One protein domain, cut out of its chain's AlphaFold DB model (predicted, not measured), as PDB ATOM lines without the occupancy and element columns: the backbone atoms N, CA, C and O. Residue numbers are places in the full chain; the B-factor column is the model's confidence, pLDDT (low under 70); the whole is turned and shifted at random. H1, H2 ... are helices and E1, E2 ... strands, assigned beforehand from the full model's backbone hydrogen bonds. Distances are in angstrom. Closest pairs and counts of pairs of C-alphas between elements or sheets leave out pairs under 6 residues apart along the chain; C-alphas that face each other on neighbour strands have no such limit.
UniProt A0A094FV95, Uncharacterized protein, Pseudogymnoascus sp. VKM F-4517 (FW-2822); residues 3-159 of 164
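This is residues 3 to 159 of the 164 residues of an uncharacterized protein of Pseudogymnoascus sp. VKM F-4517 (FW-2822) (UniProt A0A094FV95). Look for a small twisted four-strand sheet set in the angle between two long helices, H2 and H3, which meet roughly as a T: H3 starts near the middle of H2 and runs away from it. H1 covers the E1 and E2 part of the sheet, and beyond H3 a loose tail holds the short helices H4 and H5, packed on H3 and H2. The printed part has 157 residues with five named helices and four named strands, in the order E1 E2 H1 H2 E3 E4 H3 H4 H5; the sheet is antiparallel, E1 E2 E3 E4, and the class is mixed. The whole is compact, with a radius of gyration of the C-alphas of 16.3 A and spans of 49 by 41 by 27 A.

Find C-alpha 3 at (55.377, 14.690, 39.225), where E1, residues 3 to 6, begins. E2 is residues 17 to 22, 16.2 A long, and H1 is residues 24 to 38, 21.5 A. H2, residues 56 to 78, runs 33.6 A from C-alpha 56 at (45.773, -20.739, 22.695). E3 is residues 83 to 87 and E4 is residues 90 to 92. H3, residues 102 to 132, measures 29.9 A end to end, with a kink of 141 degrees near residue 126. H4 is residues 145 to 148; H5, residues 154 to 157, ends at C-alpha 157, (33.140, -14.618, 23.171).

In the hairpin of E1 and E2, find N 4 and O 20 at 2.9 A; between antiparallel E2 and E3, N 19 and O 84 are at 2.8 A; in the hairpin of E3 and E4, N 92 and O 85 are at 2.8 A. H1, H2 and H3 are on one face of the sheet, two layers, one of strands and one of helices. H1 runs along the strands at a height over the sheet of 9.5 A. The closest C-alphas of E3 and H3, Phe 87 and Trp 113, are 5.8 A apart. H2, with residues 66 to 70 alone, touches H3, about perpendicular at 79 degrees; the C-alphas of Leu 66 and Pro 102 are closest, 5.6 A. H4 touches H3, closest at the C-alphas of Ser 107 and His 146, 5.3 A. H5 and H2 only just touch, with 3 pairs of C-alphas within 8 A, the closest Arg 59 and Tyr 155 at 6.0 A. H1 and H3 are apart. In H2 every O i to N i+4 pair is within hydrogen-bond range, in H1 9 of 11 and in H3 24 of 27; H4 and H5 are too short for such a pair.

The farthest C-alphas, Asp 25 and Ala 128, are 50.0 A apart. The printed part has no cut. The links H1 to H2 and H3 to H4 are long. Mean pLDDT of the printed part is 79.0; residues 46 to 54, 133 to 152 and 154 to 159 are under 70.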
ATOM      1  N   ASN A   3      55.518  14.783  40.673       90.06
ATOM      2  CA  ASN A   3      55.377  14.690  39.225       90.06
ATOM      3  C   ASN A   3      55.891  13.314  38.812       90.06
ATOM      4  O   ASN A   3      57.094  13.063  38.890       90.06
ATOM      5  N   HIS A   4      54.990  12.444  38.372       93.31
ATOM      6  CA  HIS A   4      55.325  11.074  37.992       93.31
ATOM      7  C   HIS A   4      55.131  10.873  36.497       93.31
ATOM      8  O   HIS A   4      54.209  11.429  35.890       93.31
ATOM      9  N   VAL A   5      55.998  10.054  35.909       93.69
ATOM     10  CA  VAL A   5      55.884   9.607  34.522       93.69
ATOM     11  C   VAL A   5      55.856   8.090  34.533       93.69
ATOM     12  O   VAL A   5      56.849   7.456  34.871       93.69
ATOM     13  N   ILE A   6      54.717   7.530  34.147       94.62
ATOM     14  CA  ILE A   6      54.549   6.106  33.880       94.62
ATOM     15  C   ILE A   6      54.848   5.892  32.389       94.62
ATOM     16  O   ILE A   6      54.142   6.478  31.556       94.62
ATOM     17  N   PRO A   7      55.903   5.139  32.028       93.06
ATOM     18  CA  PRO A   7      56.284   4.910  30.636       93.06
ATOM     19  C   PRO A   7      55.196   4.231  29.786       93.06
ATOM     20  O   PRO A   7      54.243   3.651  30.299       93.06
ATOM     21  N   GLU A   8      55.354   4.296  28.459       91.38
ATOM     22  CA  GLU A   8      54.574   3.436  27.557       91.38
ATOM     23  C   GLU A   8      54.876   1.960  27.877       91.38
ATOM     24  O   GLU A   8      55.994   1.618  28.264       91.38
ATOM     25  N   GLY A   9      53.890   1.080  27.713       90.56
ATOM     26  CA  GLY A   9      54.078  -0.358  27.919       90.56
ATOM     27  C   GLY A   9      53.931  -0.846  29.369       90.56
ATOM     28  O   GLY A   9      53.882  -2.054  29.585       90.56
ATOM     29  N   THR A  10      53.805   0.044  30.362       94.44
ATOM     30  CA  THR A  10      53.783  -0.351  31.783       94.44
ATOM     31  C   THR A  10      52.600  -1.239  32.169       94.44
ATOM     32  O   THR A  10      52.795  -2.227  32.865       94.44
ATOM     33  N   PHE A  11      51.370  -0.936  31.747       94.06
ATOM     34  CA  PHE A  11      50.189  -1.723  32.152       94.06
ATOM     35  C   PHE A  11      49.948  -2.940  31.249       94.06
ATOM     36  O   PHE A  11      49.488  -3.986  31.697       94.06
ATOM     37  N   TYR A  12      50.259  -2.789  29.966       91.75
ATOM     38  CA  TYR A  12      50.219  -3.809  28.918       91.75
ATOM     39  C   TYR A  12      51.128  -3.356  27.765       91.75
ATOM     40  O   TYR A  12      51.436  -2.167  27.680       91.75
ATOM     41  N   THR A  13      51.502  -4.252  26.845       86.81
ATOM     42  CA  THR A  13      52.599  -4.081  25.860       86.81
ATOM     43  C   THR A  13      52.544  -2.811  24.995       86.81
ATOM     44  O   THR A  13      53.582  -2.323  24.566       86.81
ATOM     45  N   TYR A  14      51.364  -2.214  24.805       85.50
ATOM     46  CA  TYR A  14      51.188  -0.936  24.090       85.50
ATOM     47  C   TYR A  14      50.363   0.082  24.876       85.50
ATOM     48  O   TYR A  14      49.656   0.911  24.309       85.50
ATOM     49  N   SER A  15      50.404  -0.007  26.201       90.31
ATOM     50  CA  SER A  15      49.764   0.992  27.050       90.31
ATOM     51  C   SER A  15      50.395   2.369  26.823       90.31
ATOM     52  O   SER A  15      51.597   2.466  26.561       90.31
ATOM     53  N   PRO A  16      49.591   3.439  26.882       91.50
ATOM     54  CA  PRO A  16      50.063   4.787  26.643       91.50
ATOM     55  C   PRO A  16      50.918   5.255  27.820       91.50
ATOM     56  O   PRO A  16      50.784   4.767  28.942       91.50
ATOM     57  N   GLN A  17      51.747   6.265  27.581       93.50
ATOM     58  CA  GLN A  17      52.437   6.957  28.659       93.50
ATOM     59  C   GLN A  17      51.413   7.724  29.499       93.50
ATOM     60  O   GLN A  17      50.490   8.341  28.961       93.50
ATOM     61  N   ILE A  18      51.601   7.748  30.816       95.06
ATOM     62  CA  ILE A  18      50.758   8.522  31.729       95.06
ATOM     63  C   ILE A  18      51.647   9.490  32.504       95.06
ATOM     64  O   ILE A  18      52.619   9.093  33.139       95.06
ATOM     65  N   LYS A  19      51.312  10.778  32.461       94.69
ATOM     66  CA  LYS A  19      51.938  11.802  33.303       94.69
ATOM     67  C   LYS A  19      50.969  12.211  34.388       94.69
ATOM     68  O   LYS A  19      49.790  12.434  34.115       94.69
ATOM     69  N   ILE A  20      51.462  12.321  35.610       93.69
ATOM     70  CA  ILE A  20      50.627  12.563  36.780       93.69
ATOM     71  C   ILE A  20      51.217  13.701  37.577       93.69
ATOM     72  O   ILE A  20      52.402  13.691  37.911       93.69
ATOM     73  N   ARG A  21      50.356  14.656  37.919       90.50
ATOM     74  CA  ARG A  21      50.665  15.708  38.879       90.50
ATOM     75  C   ARG A  21      49.711  15.595  40.061       90.50
ATOM     76  O   ARG A  21      48.518  15.873  39.921       90.50
ATOM     77  N   CYS A  22      50.229  15.187  41.213       85.44
ATOM     78  CA  CYS A  22      49.416  14.920  42.395       85.44
ATOM     79  C   CYS A  22      50.014  15.480  43.693       85.44
ATOM     80  O   CYS A  22      51.167  15.916  43.762       85.44
ATOM     81  N   GLN A  23      49.160  15.567  44.713       82.69
ATOM     82  CA  GLN A  23      49.548  15.914  46.078       82.69
ATOM     83  C   GLN A  23      50.207  14.703  46.763       82.69
ATOM     84  O   GLN A  23      50.131  13.584  46.260       82.69
ATOM     85  N   ASN A  24      50.896  14.941  47.884       76.88
ATOM     86  CA  ASN A  24      51.741  13.931  48.536       76.88
ATOM     87  C   ASN A  24      50.953  12.695  49.017       76.88
ATOM     88  O   ASN A  24      51.504  11.606  49.071       76.88
ATOM     89  N   ASP A  25      49.671  12.853  49.347       77.81
ATOM     90  CA  ASP A  25      48.758  11.783  49.773       77.81
ATOM     91  C   ASP A  25      48.432  10.778  48.654       77.81
ATOM     92  O   ASP A  25      48.115   9.623  48.921       77.81
ATOM     93  N   ARG A  26      48.545  11.195  47.389       83.38
ATOM     94  CA  ARG A  26      48.354  10.328  46.217       83.38
ATOM     95  C   ARG A  26      49.666   9.816  45.619       83.38
ATOM     96  O   ARG A  26      49.622   8.945  44.755       83.38
ATOM     97  N   ASP A  27      50.816  10.320  46.071       87.75
ATOM     98  CA  ASP A  27      52.126   9.860  45.589       87.75
ATOM     99  C   ASP A  27      52.360   8.379  45.927       87.75
ATOM    100  O   ASP A  27      52.874   7.632  45.095       87.75
ATOM    101  N   GLU A  28      51.917   7.927  47.103       88.81
ATOM    102  CA  GLU A  28      52.029   6.523  47.514       88.81
ATOM    103  C   GLU A  28      51.237   5.585  46.590       88.81
ATOM    104  O   GLU A  28      51.749   4.547  46.177       88.81
ATOM    105  N   ILE A  29      50.030   5.986  46.171       90.81
ATOM    106  CA  ILE A  29      49.195   5.213  45.237       90.81
ATOM    107  C   ILE A  29      49.932   5.002  43.908       90.81
ATOM    108  O   ILE A  29      49.917   3.899  43.354       90.81
ATOM    109  N   VAL A  30      50.597   6.045  43.400       91.88
ATOM    110  CA  VAL A  30      51.367   5.969  42.150       91.88
ATOM    111  C   VAL A  30      52.549   5.015  42.299       91.88
ATOM    112  O   VAL A  30      52.728   4.144  41.450       91.88
ATOM    113  N   LEU A  31      53.320   5.140  43.381       90.62
ATOM    114  CA  LEU A  31      54.496   4.302  43.626       90.62
ATOM    115  C   LEU A  31      54.130   2.823  43.797       90.62
ATOM    116  O   LEU A  31      54.745   1.967  43.165       90.62
ATOM    117  N   VAL A  32      53.096   2.523  44.588       92.25
ATOM    118  CA  VAL A  32      52.610   1.149  44.786       92.25
ATOM    119  C   VAL A  32      52.101   0.554  43.473       92.25
ATOM    120  O   VAL A  32      52.388  -0.601  43.161       92.25
ATOM    121  N   THR A  33      51.373   1.340  42.672       93.44
ATOM    122  CA  THR A  33      50.885   0.880  41.363       93.44
ATOM    123  C   THR A  33      52.043   0.584  40.413       93.44
ATOM    124  O   THR A  33      52.039  -0.459  39.764       93.44
ATOM    125  N   LEU A  34      53.049   1.462  40.356       92.12
ATOM    126  CA  LEU A  34      54.241   1.266  39.531       92.12
ATOM    127  C   LEU A  34      54.989  -0.012  39.910       92.12
ATOM    128  O   LEU A  34      55.213  -0.849  39.046       92.12
ATOM    129  N   GLN A  35      55.285  -0.210  41.197       92.88
ATOM    130  CA  GLN A  35      55.970  -1.415  41.676       92.88
ATOM    131  C   GLN A  35      55.198  -2.692  41.335       92.88
ATOM    132  O   GLN A  35      55.783  -3.689  40.914       92.88
ATOM    133  N   LYS A  36      53.869  -2.663  41.495       93.62
ATOM    134  CA  LYS A  36      53.013  -3.800  41.156       93.62
ATOM    135  C   LYS A  36      53.057  -4.110  39.662       93.62
ATOM    136  O   LYS A  36      53.161  -5.275  39.292       93.62
ATOM    137  N   GLU A  37      52.959  -3.096  38.806       93.94
ATOM    138  CA  GLU A  37      52.979  -3.314  37.362       93.94
ATOM    139  C   GLU A  37      54.377  -3.681  36.847       93.94
ATOM    140  O   GLU A  37      54.466  -4.476  35.919       93.94
ATOM    141  N   GLU A  38      55.460  -3.185  37.442       90.81
ATOM    142  CA  GLU A  38      56.830  -3.597  37.097       90.81
ATOM    143  C   GLU A  38      57.101  -5.078  37.408       90.81
ATOM    144  O   GLU A  38      57.891  -5.715  36.715       90.81
ATOM    145  N   ALA A  39      56.428  -5.641  38.416       91.50
ATOM    146  CA  ALA A  39      56.557  -7.050  38.783       91.50
ATOM    147  C   ALA A  39      55.818  -8.015  37.833       91.50
ATOM    148  O   ALA A  39      56.065  -9.220  37.866       91.50
ATOM    149  N   GLU A  40      54.905  -7.514  37.000       91.56
ATOM    150  CA  GLU A  40      54.116  -8.337  36.084       91.56
ATOM    151  C   GLU A  40      54.914  -8.640  34.806       91.56
ATOM    152  O   GLU A  40      55.300  -7.733  34.066       91.56
ATOM    153  N   THR A  41      55.149  -9.923  34.531       86.69
ATOM    154  CA  THR A  41      56.019 -10.362  33.429       86.69
ATOM    155  C   THR A  41      55.288 -10.493  32.095       86.69
ATOM    156  O   THR A  41      55.890 -10.231  31.053       86.69
ATOM    157  N   ASP A  42      54.000 -10.855  32.102       89.00
ATOM    158  CA  ASP A  42      53.183 -10.942  30.889       89.00
ATOM    159  C   ASP A  42      52.275  -9.715  30.744       89.00
ATOM    160  O   ASP A  42      51.274  -9.529  31.438       89.00
ATOM    161  N   LYS A  43      52.629  -8.861  29.786       89.62
ATOM    162  CA  LYS A  43      51.900  -7.636  29.435       89.62
ATOM    163  C   LYS A  43      51.001  -7.817  28.209       89.62
ATOM    164  O   LYS A  43      50.424  -6.846  27.706       89.62
ATOM    165  N   GLY A  44      50.855  -9.055  27.740       86.06
ATOM    166  CA  GLY A  44      50.139  -9.420  26.530       86.06
ATOM    167  C   GLY A  44      50.938  -9.158  25.253       86.06
ATOM    168  O   GLY A  44      52.109  -8.788  25.269       86.06
ATOM    169  N   GLY A  45      50.301  -9.351  24.101       77.25
ATOM    170  CA  GLY A  45      50.931  -9.165  22.788       77.25
ATOM    171  C   GLY A  45      50.098  -8.305  21.845       77.25
ATOM    172  O   GLY A  45      48.899  -8.108  22.061       77.25
ATOM    173  N   GLU A  46      50.730  -7.811  20.778       66.00
ATOM    174  CA  GLU A  46      50.027  -7.149  19.676       66.00
ATOM    175  C   GLU A  46      49.122  -8.146  18.966       66.00
ATOM    176  O   GLU A  46      49.599  -9.210  18.559       66.00
ATOM    177  N   LYS A  47      47.831  -7.826  18.806       61.41
ATOM    178  CA  LYS A  47      46.920  -8.669  18.024       61.41
ATOM    179  C   LYS A  47      45.867  -7.898  17.268       61.41
ATOM    180  O   LYS A  47      45.046  -7.196  17.850       61.41
ATOM    181  N   HIS A  48      45.808  -8.191  15.976       54.84
ATOM    182  CA  HIS A  48      44.667  -7.897  15.128       54.84
ATOM    183  C   HIS A  48      43.700  -9.081  15.210       54.84
ATOM    184  O   HIS A  48      43.855 -10.080  14.512       54.84
ATOM    185  N   CYS A  49      42.706  -8.980  16.092       50.78
ATOM    186  CA  CYS A  49      41.705 -10.015  16.381       50.78
ATOM    187  C   CYS A  49      40.821 -10.439  15.189       50.78
ATOM    188  O   CYS A  49      39.953 -11.288  15.355       50.78
ATOM    189  N   PHE A  50      41.049  -9.874  14.002       50.81
ATOM    190  CA  PHE A  50      40.220 -10.050  12.809       50.81
ATOM    191  C   PHE A  50      40.801 -11.017  11.777       50.81
ATOM    192  O   PHE A  50      40.102 -11.358  10.831       50.81
ATOM    193  N   LEU A  51      42.069 -11.428  11.906       48.41
ATOM    194  CA  LEU A  51      42.775 -11.984  10.749       48.41
ATOM    195  C   LEU A  51      42.809 -13.514  10.650       48.41
ATOM    196  O   LEU A  51      43.010 -13.992   9.537       48.41
ATOM    197  N   ARG A  52      42.670 -14.307  11.727       52.12
ATOM    198  CA  ARG A  52      42.867 -15.783  11.692       52.12
ATOM    199  C   ARG A  52      42.154 -16.487  12.858       52.12
ATOM    200  O   ARG A  52      41.902 -15.826  13.867       52.12
ATOM    201  N   PRO A  53      41.857 -17.802  12.767       55.78
ATOM    202  CA  PRO A  53      41.451 -18.575  13.939       55.78
ATOM    203  C   PRO A  53      42.550 -18.506  15.018       55.78
ATOM    204  O   PRO A  53      43.722 -18.705  14.691       55.78
ATOM    205  N   PRO A  54      42.193 -18.197  16.274       62.34
ATOM    206  CA  PRO A  54      43.168 -17.893  17.313       62.34
ATOM    207  C   PRO A  54      43.861 -19.140  17.867       62.34
ATOM    208  O   PRO A  54      43.199 -20.127  18.187       62.34
ATOM    209  N   SER A  55      45.180 -19.081  18.071       73.88
ATOM    210  CA  SER A  55      45.885 -20.082  18.890       73.88
ATOM    211  C   SER A  55      45.645 -19.857  20.396       73.88
ATOM    212  O   SER A  55      45.281 -18.758  20.826       73.88
ATOM    213  N   ASN A  56      45.878 -20.877  21.232       78.62
ATOM    214  CA  ASN A  56      45.773 -20.739  22.695       78.62
ATOM    215  C   ASN A  56      46.740 -19.685  23.252       78.62
ATOM    216  O   ASN A  56      46.338 -18.850  24.054       78.62
ATOM    217  N   GLU A  57      47.982 -19.666  22.764       81.00
ATOM    218  CA  GLU A  57      48.959 -18.629  23.116       81.00
ATOM    219  C   GLU A  57      48.426 -17.244  22.738       81.00
ATOM    220  O   GLU A  57      48.604 -16.260  23.459       81.00
ATOM    221  N   GLU A  58      47.739 -17.161  21.596       76.38
ATOM    222  CA  GLU A  58      47.206 -15.897  21.142       76.38
ATOM    223  C   GLU A  58      46.086 -15.372  22.038       76.38
ATOM    224  O   GLU A  58      46.041 -14.179  22.359       76.38
ATOM    225  N   ARG A  59      45.202 -16.279  22.448       77.56
ATOM    226  CA  ARG A  59      44.141 -16.008  23.408       77.56
ATOM    227  C   ARG A  59      44.727 -15.546  24.733       77.56
ATOM    228  O   ARG A  59      44.310 -14.509  25.236       77.56
ATOM    229  N   ASP A  60      45.697 -16.264  25.278       81.38
ATOM    230  CA  ASP A  60      46.236 -15.978  26.608       81.38
ATOM    231  C   ASP A  60      46.911 -14.595  26.644       81.38
ATOM    232  O   ASP A  60      46.595 -13.772  27.508       81.38
ATOM    233  N   LYS A  61      47.678 -14.252  25.600       84.69
ATOM    234  CA  LYS A  61      48.241 -12.903  25.407       84.69
ATOM    235  C   LYS A  61      47.177 -11.810  25.288       84.69
ATOM    236  O   LYS A  61      47.383 -10.691  25.760       84.69
ATOM    237  N   HIS A  62      46.047 -12.092  24.640       82.06
ATOM    238  CA  HIS A  62      44.938 -11.140  24.573       82.06
ATOM    239  C   HIS A  62      44.330 -10.904  25.961       82.06
ATOM    240  O   HIS A  62      44.077  -9.764  26.341       82.06
ATOM    241  N   LEU A  63      44.143 -11.967  26.742       83.12
ATOM    242  CA  LEU A  63      43.560 -11.890  28.078       83.12
ATOM    243  C   LEU A  63      44.449 -11.124  29.061       83.12
ATOM    244  O   LEU A  63      43.927 -10.285  29.794       83.12
ATOM    245  N   ALA A  64      45.767 -11.339  29.024       88.88
ATOM    246  CA  ALA A  64      46.727 -10.551  29.801       88.88
ATOM    247  C   ALA A  64      46.621  -9.051  29.468       88.88
ATOM    248  O   ALA A  64      46.552  -8.198  30.357       88.88
ATOM    249  N   ARG A  65      46.486  -8.721  28.175       87.88
ATOM    250  CA  ARG A  65      46.281  -7.343  27.707       87.88
ATOM    251  C   ARG A  65      44.985  -6.730  28.254       87.88
ATOM    252  O   ARG A  65      45.003  -5.581  28.689       87.88
ATOM    253  N   LEU A  66      43.875  -7.479  28.267       87.25
ATOM    254  CA  LEU A  66      42.597  -7.002  28.820       87.25
ATOM    255  C   LEU A  66      42.694  -6.697  30.318       87.25
ATOM    256  O   LEU A  66      42.228  -5.646  30.751       87.25
ATOM    257  N   GLN A  67      43.344  -7.569  31.090       90.06
ATOM    258  CA  GLN A  67      43.562  -7.343  32.520       90.06
ATOM    259  C   GLN A  67      44.408  -6.088  32.765       90.06
ATOM    260  O   GLN A  67      44.089  -5.284  33.641       90.06
ATOM    261  N   GLY A  68      45.456  -5.871  31.963       92.50
ATOM    262  CA  GLY A  68      46.253  -4.644  32.019       92.50
ATOM    263  C   GLY A  68      45.419  -3.384  31.758       92.50
ATOM    264  O   GLY A  68      45.560  -2.387  32.467       92.50
ATOM    265  N   VAL A  69      44.505  -3.425  30.782       90.75
ATOM    266  CA  VAL A  69      43.582  -2.312  30.481       90.75
ATOM    267  C   VAL A  69      42.652  -2.015  31.654       90.75
ATOM    268  O   VAL A  69      42.435  -0.846  31.968       90.75
ATOM    269  N   GLU A  70      42.118  -3.039  32.318       91.25
ATOM    270  CA  GLU A  70      41.262  -2.864  33.496       91.25
ATOM    271  C   GLU A  70      42.008  -2.216  34.661       91.25
ATOM    272  O   GLU A  70      41.504  -1.269  35.271       91.25
ATOM    273  N   ARG A  71      43.231  -2.682  34.944       93.88
ATOM    274  CA  ARG A  71      44.074  -2.099  35.997       93.88
ATOM    275  C   ARG A  71      44.437  -0.651  35.679       93.88
ATOM    276  O   ARG A  71      44.324   0.202  36.558       93.88
ATOM    277  N   MET A  72      44.776  -0.356  34.423       94.19
ATOM    278  CA  MET A  72      45.047   1.008  33.966       94.19
ATOM    279  C   MET A  72      43.819   1.918  34.096       94.19
ATOM    280  O   MET A  72      43.936   3.024  34.613       94.19
ATOM    281  N   ASP A  73      42.640   1.471  33.650       93.69
ATOM    282  CA  ASP A  73      41.396   2.248  33.745       93.69
ATOM    283  C   ASP A  73      41.031   2.540  35.206       93.69
ATOM    284  O   ASP A  73      40.710   3.677  35.547       93.69
ATOM    285  N   SER A  74      41.149   1.540  36.084       92.88
ATOM    286  CA  SER A  74      40.940   1.708  37.526       92.88
ATOM    287  C   SER A  74      41.910   2.728  38.128       92.88
ATOM    288  O   SER A  74      41.495   3.628  38.861       92.88
ATOM    289  N   PHE A  75      43.193   2.642  37.775       94.12
ATOM    290  CA  PHE A  75      44.207   3.588  38.226       94.12
ATOM    291  C   PHE A  75      43.925   5.020  37.745       94.12
ATOM    292  O   PHE A  75      43.941   5.959  38.538       94.12
ATOM    293  N   LEU A  76      43.595   5.204  36.463       92.81
ATOM    294  CA  LEU A  76      43.277   6.520  35.904       92.81
ATOM    295  C   LEU A  76      42.061   7.165  36.583       92.81
ATOM    296  O   LEU A  76      42.062   8.378  36.785       92.81
ATOM    297  N   ARG A  77      41.061   6.369  36.986       91.25
ATOM    298  CA  ARG A  77      39.901   6.847  37.760       91.25
ATOM    299  C   ARG A  77      40.285   7.309  39.164       91.25
ATOM    300  O   ARG A  77      39.803   8.342  39.610       91.25
ATOM    301  N   GLN A  78      41.183   6.598  39.845       91.31
ATOM    302  CA  GLN A  78      41.702   7.038  41.151       91.31
ATOM    303  C   GLN A  78      42.496   8.350  41.043       91.31
ATOM    304  O   GLN A  78      42.522   9.155  41.974       91.31
ATOM    305  N   MET A  79      43.103   8.590  39.879       91.44
ATOM    306  CA  MET A  79      43.905   9.775  39.578       91.44
ATOM    307  C   MET A  79      43.142  10.840  38.777       91.44
ATOM    308  O   MET A  79      43.769  11.687  38.127       91.44
ATOM    309  N   GLU A  80      41.807  10.823  38.818       86.69
ATOM    310  CA  GLU A  80      40.961  11.755  38.070       86.69
ATOM    311  C   GLU A  80      41.354  13.219  38.339       86.69
ATOM    312  O   GLU A  80      41.663  13.623  39.465       86.69
ATOM    313  N   GLY A  81      41.420  14.008  37.261       84.25
ATOM    314  CA  GLY A  81      41.884  15.399  37.276       84.25
ATOM    315  C   GLY A  81      43.410  15.570  37.281       84.25
ATOM    316  O   GLY A  81      43.906  16.548  36.713       84.25
ATOM    317  N   SER A  82      44.161  14.605  37.819       90.12
ATOM    318  CA  SER A  82      45.625  14.654  37.981       90.12
ATOM    319  C   SER A  82      46.413  13.936  36.884       90.12
ATOM    320  O   SER A  82      47.554  14.316  36.612       90.12
ATOM    321  N   ALA A  83      45.837  12.902  36.268       92.19
ATOM    322  CA  ALA A  83      46.481  12.139  35.205       92.19
ATOM    323  C   ALA A  83      46.261  12.767  33.816       92.19
ATOM    324  O   ALA A  83      45.208  13.347  33.527       92.19
ATOM    325  N   ARG A  84      47.263  12.635  32.944       93.00
ATOM    326  CA  ARG A  84      47.233  12.971  31.515       93.00
ATOM    327  C   ARG A  84      47.835  11.824  30.717       93.00
ATOM    328  O   ARG A  84      48.914  11.341  31.055       93.00
ATOM    329  N   VAL A  85      47.137  11.389  29.675       92.56
ATOM    330  CA  VAL A  85      47.518  10.226  28.866       92.56
ATOM    331  C   VAL A  85      48.175  10.696  27.573       92.56
ATOM    332  O   VAL A  85      47.734  11.670  26.969       92.56
ATOM    333  N   TYR A  86      49.237  10.022  27.143       90.88
ATOM    334  CA  TYR A  86      50.016  10.386  25.965       90.88
ATOM    335  C   TYR A  86      50.225   9.183  25.050       90.88
ATOM    336  O   TYR A  86      50.697   8.133  25.478       90.88
ATOM    337  N   PHE A  87      49.946   9.379  23.764       84.94
ATOM    338  CA  PHE A  87      50.241   8.422  22.700       84.94
ATOM    339  C   PHE A  87      51.344   8.990  21.818       84.94
ATOM    340  O   PHE A  87      51.129  10.001  21.142       84.94
ATOM    341  N   HIS A  88      52.534   8.383  21.829       81.94
ATOM    342  CA  HIS A  88      53.682   8.865  21.055       81.94
ATOM    343  C   HIS A  88      54.002  10.351  21.284       81.94
ATOM    344  O   HIS A  88      54.355  11.082  20.353       81.94
ATOM    345  N   GLY A  89      53.855  10.802  22.531       83.12
ATOM    346  CA  GLY A  89      54.099  12.184  22.942       83.12
ATOM    347  C   GLY A  89      52.956  13.164  22.662       83.12
ATOM    348  O   GLY A  89      53.079  14.330  23.030       83.12
ATOM    349  N   PHE A  90      51.843  12.723  22.071       85.06
ATOM    350  CA  PHE A  90      50.642  13.544  21.917       85.06
ATOM    351  C   PHE A  90      49.684  13.305  23.074       85.06
ATOM    352  O   PHE A  90      49.273  12.170  23.312       85.06
ATOM    353  N   GLU A  91      49.329  14.380  23.775       88.81
ATOM    354  CA  GLU A  91      48.326  14.321  24.834       88.81
ATOM    355  C   GLU A  91      46.971  13.919  24.254       88.81
ATOM    356  O   GLU A  91      46.529  14.444  23.231       88.81
ATOM    357  N   SER A  92      46.321  12.975  24.920       83.56
ATOM    358  CA  SER A  92      44.984  12.506  24.603       83.56
ATOM    359  C   SER A  92      44.213  12.222  25.888       83.56
ATOM    360  O   SER A  92      44.786  11.984  26.950       83.56
ATOM    361  N   GLY A  93      42.887  12.215  25.788       82.00
ATOM    362  CA  GLY A  93      42.014  11.762  26.868       82.00
ATOM    363  C   GLY A  93      41.839  10.244  26.875       82.00
ATOM    364  O   GLY A  93      41.891   9.594  25.824       82.00
ATOM    365  N   TRP A  94      41.562   9.699  28.060       87.06
ATOM    366  CA  TRP A  94      41.054   8.341  28.265       87.06
ATOM    367  C   TRP A  94      39.539   8.402  28.502       87.06
ATOM    368  O   TRP A  94      39.063   8.367  29.633       87.06
ATOM    369  N   ASN A  95      38.780   8.582  27.420       81.06
ATOM    370  CA  ASN A  95      37.350   8.901  27.476       81.06
ATOM    371  C   ASN A  95      36.491   7.644  27.295       81.06
ATOM    372  O   ASN A  95      35.772   7.516  26.306       81.06
ATOM    373  N   VAL A  96      36.595   6.700  28.230       78.81
ATOM    374  CA  VAL A  96      35.833   5.440  28.203       78.81
ATOM    375  C   VAL A  96      34.919   5.318  29.424       78.81
ATOM    376  O   VAL A  96      35.283   5.697  30.542       78.81
ATOM    377  N   SER A  97      33.713   4.779  29.219       80.38
ATOM    378  CA  SER A  97      32.771   4.524  30.316       80.38
ATOM    379  C   SER A  97      33.347   3.503  31.302       80.38
ATOM    380  O   SER A  97      34.080   2.592  30.911       80.38
ATOM    381  N   SER A  98      32.987   3.613  32.586       76.44
ATOM    382  CA  SER A  98      33.308   2.578  33.583       76.44
ATOM    383  C   SER A  98      32.701   1.233  33.202       76.44
ATOM    384  O   SER A  98      33.349   0.206  33.388       76.44
ATOM    385  N   SER A  99      31.508   1.263  32.604       79.69
ATOM    386  CA  SER A  99      30.767   0.099  32.118       79.69
ATOM    387  C   SER A  99      31.254  -0.433  30.767       79.69
ATOM    388  O   SER A  99      30.715  -1.428  30.290       79.69
ATOM    389  N   GLU A 100      32.212   0.234  30.111       81.94
ATOM    390  CA  GLU A 100      32.738  -0.227  28.825       81.94
ATOM    391  C   GLU A 100      33.497  -1.542  29.023       81.94
ATOM    392  O   GLU A 100      34.322  -1.674  29.934       81.94
ATOM    393  N   HIS A 101      33.254  -2.512  28.147       82.06
ATOM    394  CA  HIS A 101      33.975  -3.773  28.185       82.06
ATOM    395  C   HIS A 101      35.483  -3.531  27.918       82.06
ATOM    396  O   HIS A 101      35.822  -2.712  27.058       82.06
ATOM    397  N   PRO A 102      36.423  -4.249  28.567       83.25
ATOM    398  CA  PRO A 102      37.867  -4.081  28.344       83.25
ATOM    399  C   PRO A 102      38.293  -4.170  26.872       83.25
ATOM    400  O   PRO A 102      39.086  -3.353  26.414       83.25
ATOM    401  N   CYS A 103      37.713  -5.113  26.115       80.06
ATOM    402  CA  CYS A 103      37.860  -5.217  24.655       80.06
ATOM    403  C   CYS A 103      37.566  -3.852  23.944       80.06
ATOM    404  O   CYS A 103      38.344  -3.425  23.088       80.06
ATOM    405  N   GLY A 104      36.520  -3.116  24.348       77.56
ATOM    406  CA  GLY A 104      36.178  -1.786  23.814       77.56
ATOM    407  C   GLY A 104      37.111  -0.667  24.287       77.56
ATOM    408  O   GLY A 104      37.568   0.150  23.480       77.56
ATOM    409  N   LYS A 105      37.489  -0.673  25.573       84.56
ATOM    410  CA  LYS A 105      38.497   0.251  26.133       84.56
ATOM    411  C   LYS A 105      39.838   0.131  25.401       84.56
ATOM    412  O   LYS A 105      40.456   1.133  25.044       84.56
ATOM    413  N   LEU A 106      40.266  -1.104  25.136       80.69
ATOM    414  CA  LEU A 106      41.492  -1.401  24.404       80.69
ATOM    415  C   LEU A 106      41.425  -0.906  22.961       80.69
ATOM    416  O   LEU A 106      42.376  -0.333  22.447       80.69
ATOM    417  N   SER A 107      40.287  -1.074  22.301       75.94
ATOM    418  CA  SER A 107      40.147  -0.634  20.921       75.94
ATOM    419  C   SER A 107      40.173   0.877  20.748       75.94
ATOM    420  O   SER A 107      40.710   1.375  19.758       75.94
ATOM    421  N   TYR A 108      39.639   1.614  21.721       76.25
ATOM    422  CA  TYR A 108      39.808   3.060  21.775       76.25
ATOM    423  C   TYR A 108      41.297   3.443  21.852       76.25
ATOM    424  O   TYR A 108      41.738   4.341  21.130       76.25
ATOM    425  N   ASN A 109      42.075   2.731  22.679       77.19
ATOM    426  CA  ASN A 109      43.522   2.909  22.795       77.19
ATOM    427  C   ASN A 109      44.233   2.656  21.462       77.19
ATOM    428  O   ASN A 109      44.905   3.547  20.939       77.19
ATOM    429  N   ASP A 110      44.008   1.473  20.890       75.94
ATOM    430  CA  ASP A 110      44.641   1.043  19.650       75.94
ATOM    431  C   ASP A 110      44.333   2.052  18.541       75.94
ATOM    432  O   ASP A 110      45.229   2.464  17.806       75.94
ATOM    433  N   LYS A 111      43.082   2.533  18.456       76.38
ATOM    434  CA  LYS A 111      42.670   3.549  17.477       76.38
ATOM    435  C   LYS A 111      43.537   4.791  17.531       76.38
ATOM    436  O   LYS A 111      43.993   5.275  16.489       76.38
ATOM    437  N   LEU A 112      43.724   5.333  18.729       76.00
ATOM    438  CA  LEU A 112      44.518   6.537  18.930       76.00
ATOM    439  C   LEU A 112      45.997   6.280  18.666       76.00
ATOM    440  O   LEU A 112      46.641   7.114  18.026       76.00
ATOM    441  N   TRP A 113      46.512   5.135  19.107       77.81
ATOM    442  CA  TRP A 113      47.884   4.722  18.850       77.81
ATOM    443  C   TRP A 113      48.163   4.669  17.340       77.81
ATOM    444  O   TRP A 113      48.997   5.433  16.847       77.81
ATOM    445  N   SER A 114      47.380   3.898  16.573       74.81
ATOM    446  CA  SER A 114      47.607   3.736  15.130       74.81
ATOM    447  C   SER A 114      47.379   5.034  14.353       74.81
ATOM    448  O   SER A 114      48.140   5.343  13.442       74.81
ATOM    449  N   THR A 115      46.371   5.840  14.718       76.06
ATOM    450  CA  THR A 115      46.112   7.128  14.041       76.06
ATOM    451  C   THR A 115      47.268   8.110  14.249       76.06
ATOM    452  O   THR A 115      47.690   8.795  13.315       76.06
ATOM    453  N   ASN A 116      47.806   8.186  15.471       77.06
ATOM    454  CA  ASN A 116      48.926   9.073  15.775       77.06
ATOM    455  C   ASN A 116      50.233   8.582  15.148       77.06
ATOM    456  O   ASN A 116      51.006   9.406  14.646       77.06
ATOM    457  N   TRP A 117      50.460   7.267  15.133       76.44
ATOM    458  CA  TRP A 117      51.577   6.646  14.429       76.44
ATOM    459  C   TRP A 117      51.564   7.002  12.941       76.44
ATOM    460  O   TRP A 117      52.539   7.571  12.436       76.44
ATOM    461  N   ASP A 118      50.439   6.766  12.265       76.88
ATOM    462  CA  ASP A 118      50.248   7.076  10.848       76.88
ATOM    463  C   ASP A 118      50.465   8.565  10.559       76.88
ATOM    464  O   ASP A 118      51.199   8.920   9.635       76.88
ATOM    465  N   ARG A 119      49.879   9.454  11.374       78.31
ATOM    466  CA  ARG A 119      50.042  10.908  11.227       78.31
ATOM    467  C   ARG A 119      51.505  11.332  11.359       78.31
ATOM    468  O   ARG A 119      51.968  12.177  10.592       78.31
ATOM    469  N   LYS A 120      52.238  10.759  12.318       78.94
ATOM    470  CA  LYS A 120      53.665  11.033  12.540       78.94
ATOM    471  C   LYS A 120      54.524  10.539  11.374       78.94
ATOM    472  O   LYS A 120      55.461  11.231  10.989       78.94
ATOM    473  N   HIS A 121      54.219   9.373  10.811       77.38
ATOM    474  CA  HIS A 121      54.970   8.827   9.679       77.38
ATOM    475  C   HIS A 121      54.675   9.574   8.383       77.38
ATOM    476  O   HIS A 121      55.605   9.883   7.642       77.38
ATOM    477  N   LEU A 122      53.414   9.948   8.147       79.75
ATOM    478  CA  LEU A 122      53.036  10.768   6.999       79.75
ATOM    479  C   LEU A 122      53.769  12.112   7.013       79.75
ATOM    480  O   LEU A 122      54.338  12.503   5.996       79.75
ATOM    481  N   SER A 123      53.786  12.800   8.160       81.94
ATOM    482  CA  SER A 123      54.424  14.115   8.269       81.94
ATOM    483  C   SER A 123      55.949  14.065   8.184       81.94
ATOM    484  O   SER A 123      56.553  15.016   7.698       81.94
ATOM    485  N   ARG A 124      56.584  12.976   8.641       81.62
ATOM    486  CA  ARG A 124      58.052  12.857   8.685       81.62
ATOM    487  C   ARG A 124      58.673  12.180   7.469       81.62
ATOM    488  O   ARG A 124      59.801  12.508   7.121       81.62
ATOM    489  N   TYR A 125      57.978  11.225   6.856       83.12
ATOM    490  CA  TYR A 125      58.560  10.325   5.852       83.12
ATOM    491  C   TYR A 125      57.757  10.259   4.547       83.12
ATOM    492  O   TYR A 125      58.176   9.588   3.604       83.12
ATOM    493  N   GLY A 126      56.620  10.954   4.471       83.50
ATOM    494  CA  GLY A 126      55.772  10.993   3.286       83.50
ATOM    495  C   GLY A 126      54.868   9.767   3.119       83.50
ATOM    496  O   GLY A 126      54.885   8.813   3.901       83.50
ATOM    497  N   LEU A 127      54.031   9.815   2.080       81.25
ATOM    498  CA  LEU A 127      52.934   8.864   1.877       81.25
ATOM    499  C   LEU A 127      53.412   7.430   1.613       81.25
ATOM    500  O   LEU A 127      52.838   6.502   2.174       81.25
ATOM    501  N   ALA A 128      54.462   7.246   0.808       80.12
ATOM    502  CA  ALA A 128      54.970   5.917   0.459       80.12
ATOM    503  C   ALA A 128      55.427   5.141   1.706       80.12
ATOM    504  O   ALA A 128      54.970   4.027   1.948       80.12
ATOM    505  N   ARG A 129      56.239   5.778   2.559       74.81
ATOM    506  CA  ARG A 129      56.733   5.164   3.798       74.81
ATOM    507  C   ARG A 129      55.628   4.969   4.834       74.81
ATOM    508  O   ARG A 129      55.641   3.990   5.572       74.81
ATOM    509  N   ARG A 130      54.640   5.870   4.870       77.75
ATOM    510  CA  ARG A 130      53.443   5.692   5.703       77.75
ATOM    511  C   ARG A 130      52.638   4.464   5.282       77.75
ATOM    512  O   ARG A 130      52.184   3.750   6.159       77.75
ATOM    513  N   LEU A 131      52.454   4.216   3.985       72.81
ATOM    514  CA  LEU A 131      51.717   3.041   3.505       72.81
ATOM    515  C   LEU A 131      52.458   1.729   3.803       72.81
ATOM    516  O   LEU A 131      51.815   0.751   4.161       72.81
ATOM    517  N   GLU A 132      53.788   1.726   3.715       73.25
ATOM    518  CA  GLU A 132      54.622   0.562   4.048       73.25
ATOM    519  C   GLU A 132      54.636   0.247   5.554       73.25
ATOM    520  O   GLU A 132      54.665  -0.912   5.949       73.25
ATOM    521  N   SER A 133      54.615   1.276   6.407       67.06
ATOM    522  CA  SER A 133      54.741   1.145   7.870       67.06
ATOM    523  C   SER A 133      53.430   1.384   8.633       67.06
ATOM    524  O   SER A 133      53.470   1.634   9.842       67.06
ATOM    525  N   SER A 134      52.280   1.390   7.949       64.19
ATOM    526  CA  SER A 134      50.995   1.643   8.604       64.19
ATOM    527  C   SER A 134      50.595   0.450   9.457       64.19
ATOM    528  O   SER A 134      50.549  -0.686   8.992       64.19
ATOM    529  N   CYS A 135      50.235   0.731  10.703       62.50
ATOM    530  CA  CYS A 135      49.681  -0.263  11.618       62.50
ATOM    531  C   CYS A 135      48.154  -0.393  11.477       62.50
ATOM    532  O   CYS A 135      47.516  -1.094  12.261       62.50
ATOM    533  N   ILE A 136      47.546   0.317  10.518       63.75
ATOM    534  CA  ILE A 136      46.132   0.186  10.171       63.75
ATOM    535  C   ILE A 136      46.043  -0.818   9.017       63.75
ATOM    536  O   ILE A 136      46.540  -0.517   7.930       63.75
ATOM    537  N   PRO A 137      45.389  -1.980   9.196       56.34
ATOM    538  CA  PRO A 137      45.188  -2.918   8.098       56.34
ATOM    539  C   PRO A 137      44.487  -2.223   6.925       56.34
ATOM    540  O   PRO A 137      43.411  -1.643   7.102       56.34
ATOM    541  N   LEU A 138      45.090  -2.281   5.732       56.53
ATOM    542  CA  LEU A 138      44.570  -1.643   4.510       56.53
ATOM    543  C   LEU A 138      43.126  -2.079   4.206       56.53
ATOM    544  O   LEU A 138      42.306  -1.280   3.761       56.53
ATOM    545  N   GLU A 139      42.815  -3.333   4.528       51.78
ATOM    546  CA  GLU A 139      41.518  -3.996   4.361       51.78
ATOM    547  C   GLU A 139      40.399  -3.384   5.221       51.78
ATOM    548  O   GLU A 139      39.225  -3.498   4.880       51.78
ATOM    549  N   LEU A 140      40.738  -2.702   6.321       53.91
ATOM    550  CA  LEU A 140      39.770  -2.132   7.269       53.91
ATOM    551  C   LEU A 140      39.548  -0.622   7.091       53.91
ATOM    552  O   LEU A 140      38.965   0.020   7.970       53.91
ATOM    553  N   GLY A 141      40.025  -0.065   5.970       49.53
ATOM    554  CA  GLY A 141      39.630   1.224   5.399       49.53
ATOM    555  C   GLY A 141      39.274   2.328   6.400       49.53
ATOM    556  O   GLY A 141      38.119   2.495   6.784       49.53
ATOM    557  N   GLY A 142      40.252   3.155   6.776       52.84
ATOM    558  CA  GLY A 142      39.955   4.529   7.203       52.84
ATOM    559  C   GLY A 142      39.212   4.699   8.533       52.84
ATOM    560  O   GLY A 142      38.542   5.708   8.731       52.84
ATOM    561  N   GLY A 143      39.356   3.760   9.472       54.22
ATOM    562  CA  GLY A 143      39.026   4.026  10.874       54.22
ATOM    563  C   GLY A 143      37.754   3.378  11.406       54.22
ATOM    564  O   GLY A 143      37.340   3.748  12.497       54.22
ATOM    565  N   MET A 144      37.159   2.397  10.721       54.69
ATOM    566  CA  MET A 144      36.044   1.588  11.258       54.69
ATOM    567  C   MET A 144      36.504   0.380  12.086       54.69
ATOM    568  O   MET A 144      35.709  -0.182  12.832       54.69
ATOM    569  N   TRP A 145      37.785   0.016  12.019       55.25
ATOM    570  CA  TRP A 145      38.356  -1.166  12.676       55.25
ATOM    571  C   TRP A 145      38.109  -1.239  14.195       55.25
ATOM    572  O   TRP A 145      37.969  -2.322  14.751       55.25
ATOM    573  N   HIS A 146      37.973  -0.092  14.866       56.06
ATOM    574  CA  HIS A 146      37.659  -0.043  16.294       56.06
ATOM    575  C   HIS A 146      36.230  -0.491  16.638       56.06
ATOM    576  O   HIS A 146      35.963  -0.894  17.766       56.06
ATOM    577  N   LYS A 147      35.298  -0.449  15.677       50.47
ATOM    578  CA  LYS A 147      33.897  -0.849  15.887       50.47
ATOM    579  C   LYS A 147      33.710  -2.362  15.994       50.47
ATOM    580  O   LYS A 147      32.685  -2.799  16.495       50.47
ATOM    581  N   TYR A 148      34.695  -3.149  15.571       52.09
ATOM    582  CA  TYR A 148      34.648  -4.612  15.644       52.09
ATOM    583  C   TYR A 148      35.167  -5.169  16.980       52.09
ATOM    584  O   TYR A 148      35.195  -6.378  17.193       52.09
ATOM    585  N   SER A 149      35.600  -4.300  17.894       56.34
ATOM    586  CA  SER A 149      36.142  -4.701  19.194       56.34
ATOM    587  C   SER A 149      35.083  -4.985  20.262       56.34
ATOM    588  O   SER A 149      35.374  -5.696  21.224       56.34
ATOM    589  N   CYS A 150      33.858  -4.478  20.089       56.16
ATOM    590  CA  CYS A 150      32.751  -4.685  21.022       56.16
ATOM    591  C   CYS A 150      31.729  -5.685  20.463       56.16
ATOM    592  O   CYS A 150      31.350  -5.625  19.298       56.16
ATOM    593  N   GLY A 151      31.317  -6.643  21.300       56.09
ATOM    594  CA  GLY A 151      30.315  -7.680  20.996       56.09
ATOM    595  C   GLY A 151      30.780  -8.832  20.091       56.09
ATOM    596  O   GLY A 151      30.183  -9.906  20.117       56.09
ATOM    597  N   GLN A 152      31.855  -8.648  19.319       59.12
ATOM    598  CA  GLN A 152      32.343  -9.632  18.339       59.12
ATOM    599  C   GLN A 152      33.767 -10.132  18.601       59.12
ATOM    600  O   GLN A 152      34.308 -10.886  17.793       59.12
ATOM    601  N   CYS A 153      34.404  -9.735  19.710       70.06
ATOM    602  CA  CYS A 153      35.745 -10.227  20.002       70.06
ATOM    603  C   CYS A 153      35.699 -11.744  20.229       70.06
ATOM    604  O   CYS A 153      35.160 -12.211  21.229       70.06
ATOM    605  N   ILE A 154      36.309 -12.504  19.317       65.38
ATOM    606  CA  ILE A 154      36.335 -13.972  19.332       65.38
ATOM    607  C   ILE A 154      36.944 -14.547  20.620       65.38
ATOM    608  O   ILE A 154      36.540 -15.607  21.080       65.38
ATOM    609  N   TYR A 155      37.867 -13.815  21.248       67.50
ATOM    610  CA  TYR A 155      38.496 -14.209  22.508       67.50
ATOM    611  C   TYR A 155      37.604 -13.935  23.721       67.50
ATOM    612  O   TYR A 155      37.538 -14.759  24.627       67.50
ATOM    613  N   CYS A 156      36.916 -12.787  23.728       64.94
ATOM    614  CA  CYS A 156      35.936 -12.417  24.749       64.94
ATOM    615  C   CYS A 156      34.710 -13.369  24.646       64.94
ATOM    616  O   CYS A 156      34.279 -13.936  25.648       64.94
ATOM    617  N   ASN A 157      34.238 -13.674  23.431       63.12
ATOM    618  CA  ASN A 157      33.140 -14.618  23.171       63.12
ATOM    619  C   ASN A 157      33.536 -16.090  23.392       63.12
ATOM    620  O   ASN A 157      32.685 -16.902  23.724       63.12
ATOM    621  N   GLY A 158      34.821 -16.437  23.278       54.53
ATOM    622  CA  GLY A 158      35.344 -17.764  23.623       54.53
ATOM    623  C   GLY A 158      35.607 -17.981  25.120       54.53
ATOM    624  O   GLY A 158      35.942 -19.094  25.512       54.53
ATOM    625  N   LYS A 159      35.483 -16.936  25.957       45.50
ATOM    626  CA  LYS A 159      35.676 -17.012  27.419       45.50
ATOM    627  C   LYS A 159      34.377 -17.009  28.235       45.50
ATOM    628  O   LYS A 159      34.426 -17.377  29.402       45.50
TER     629      LYS A 159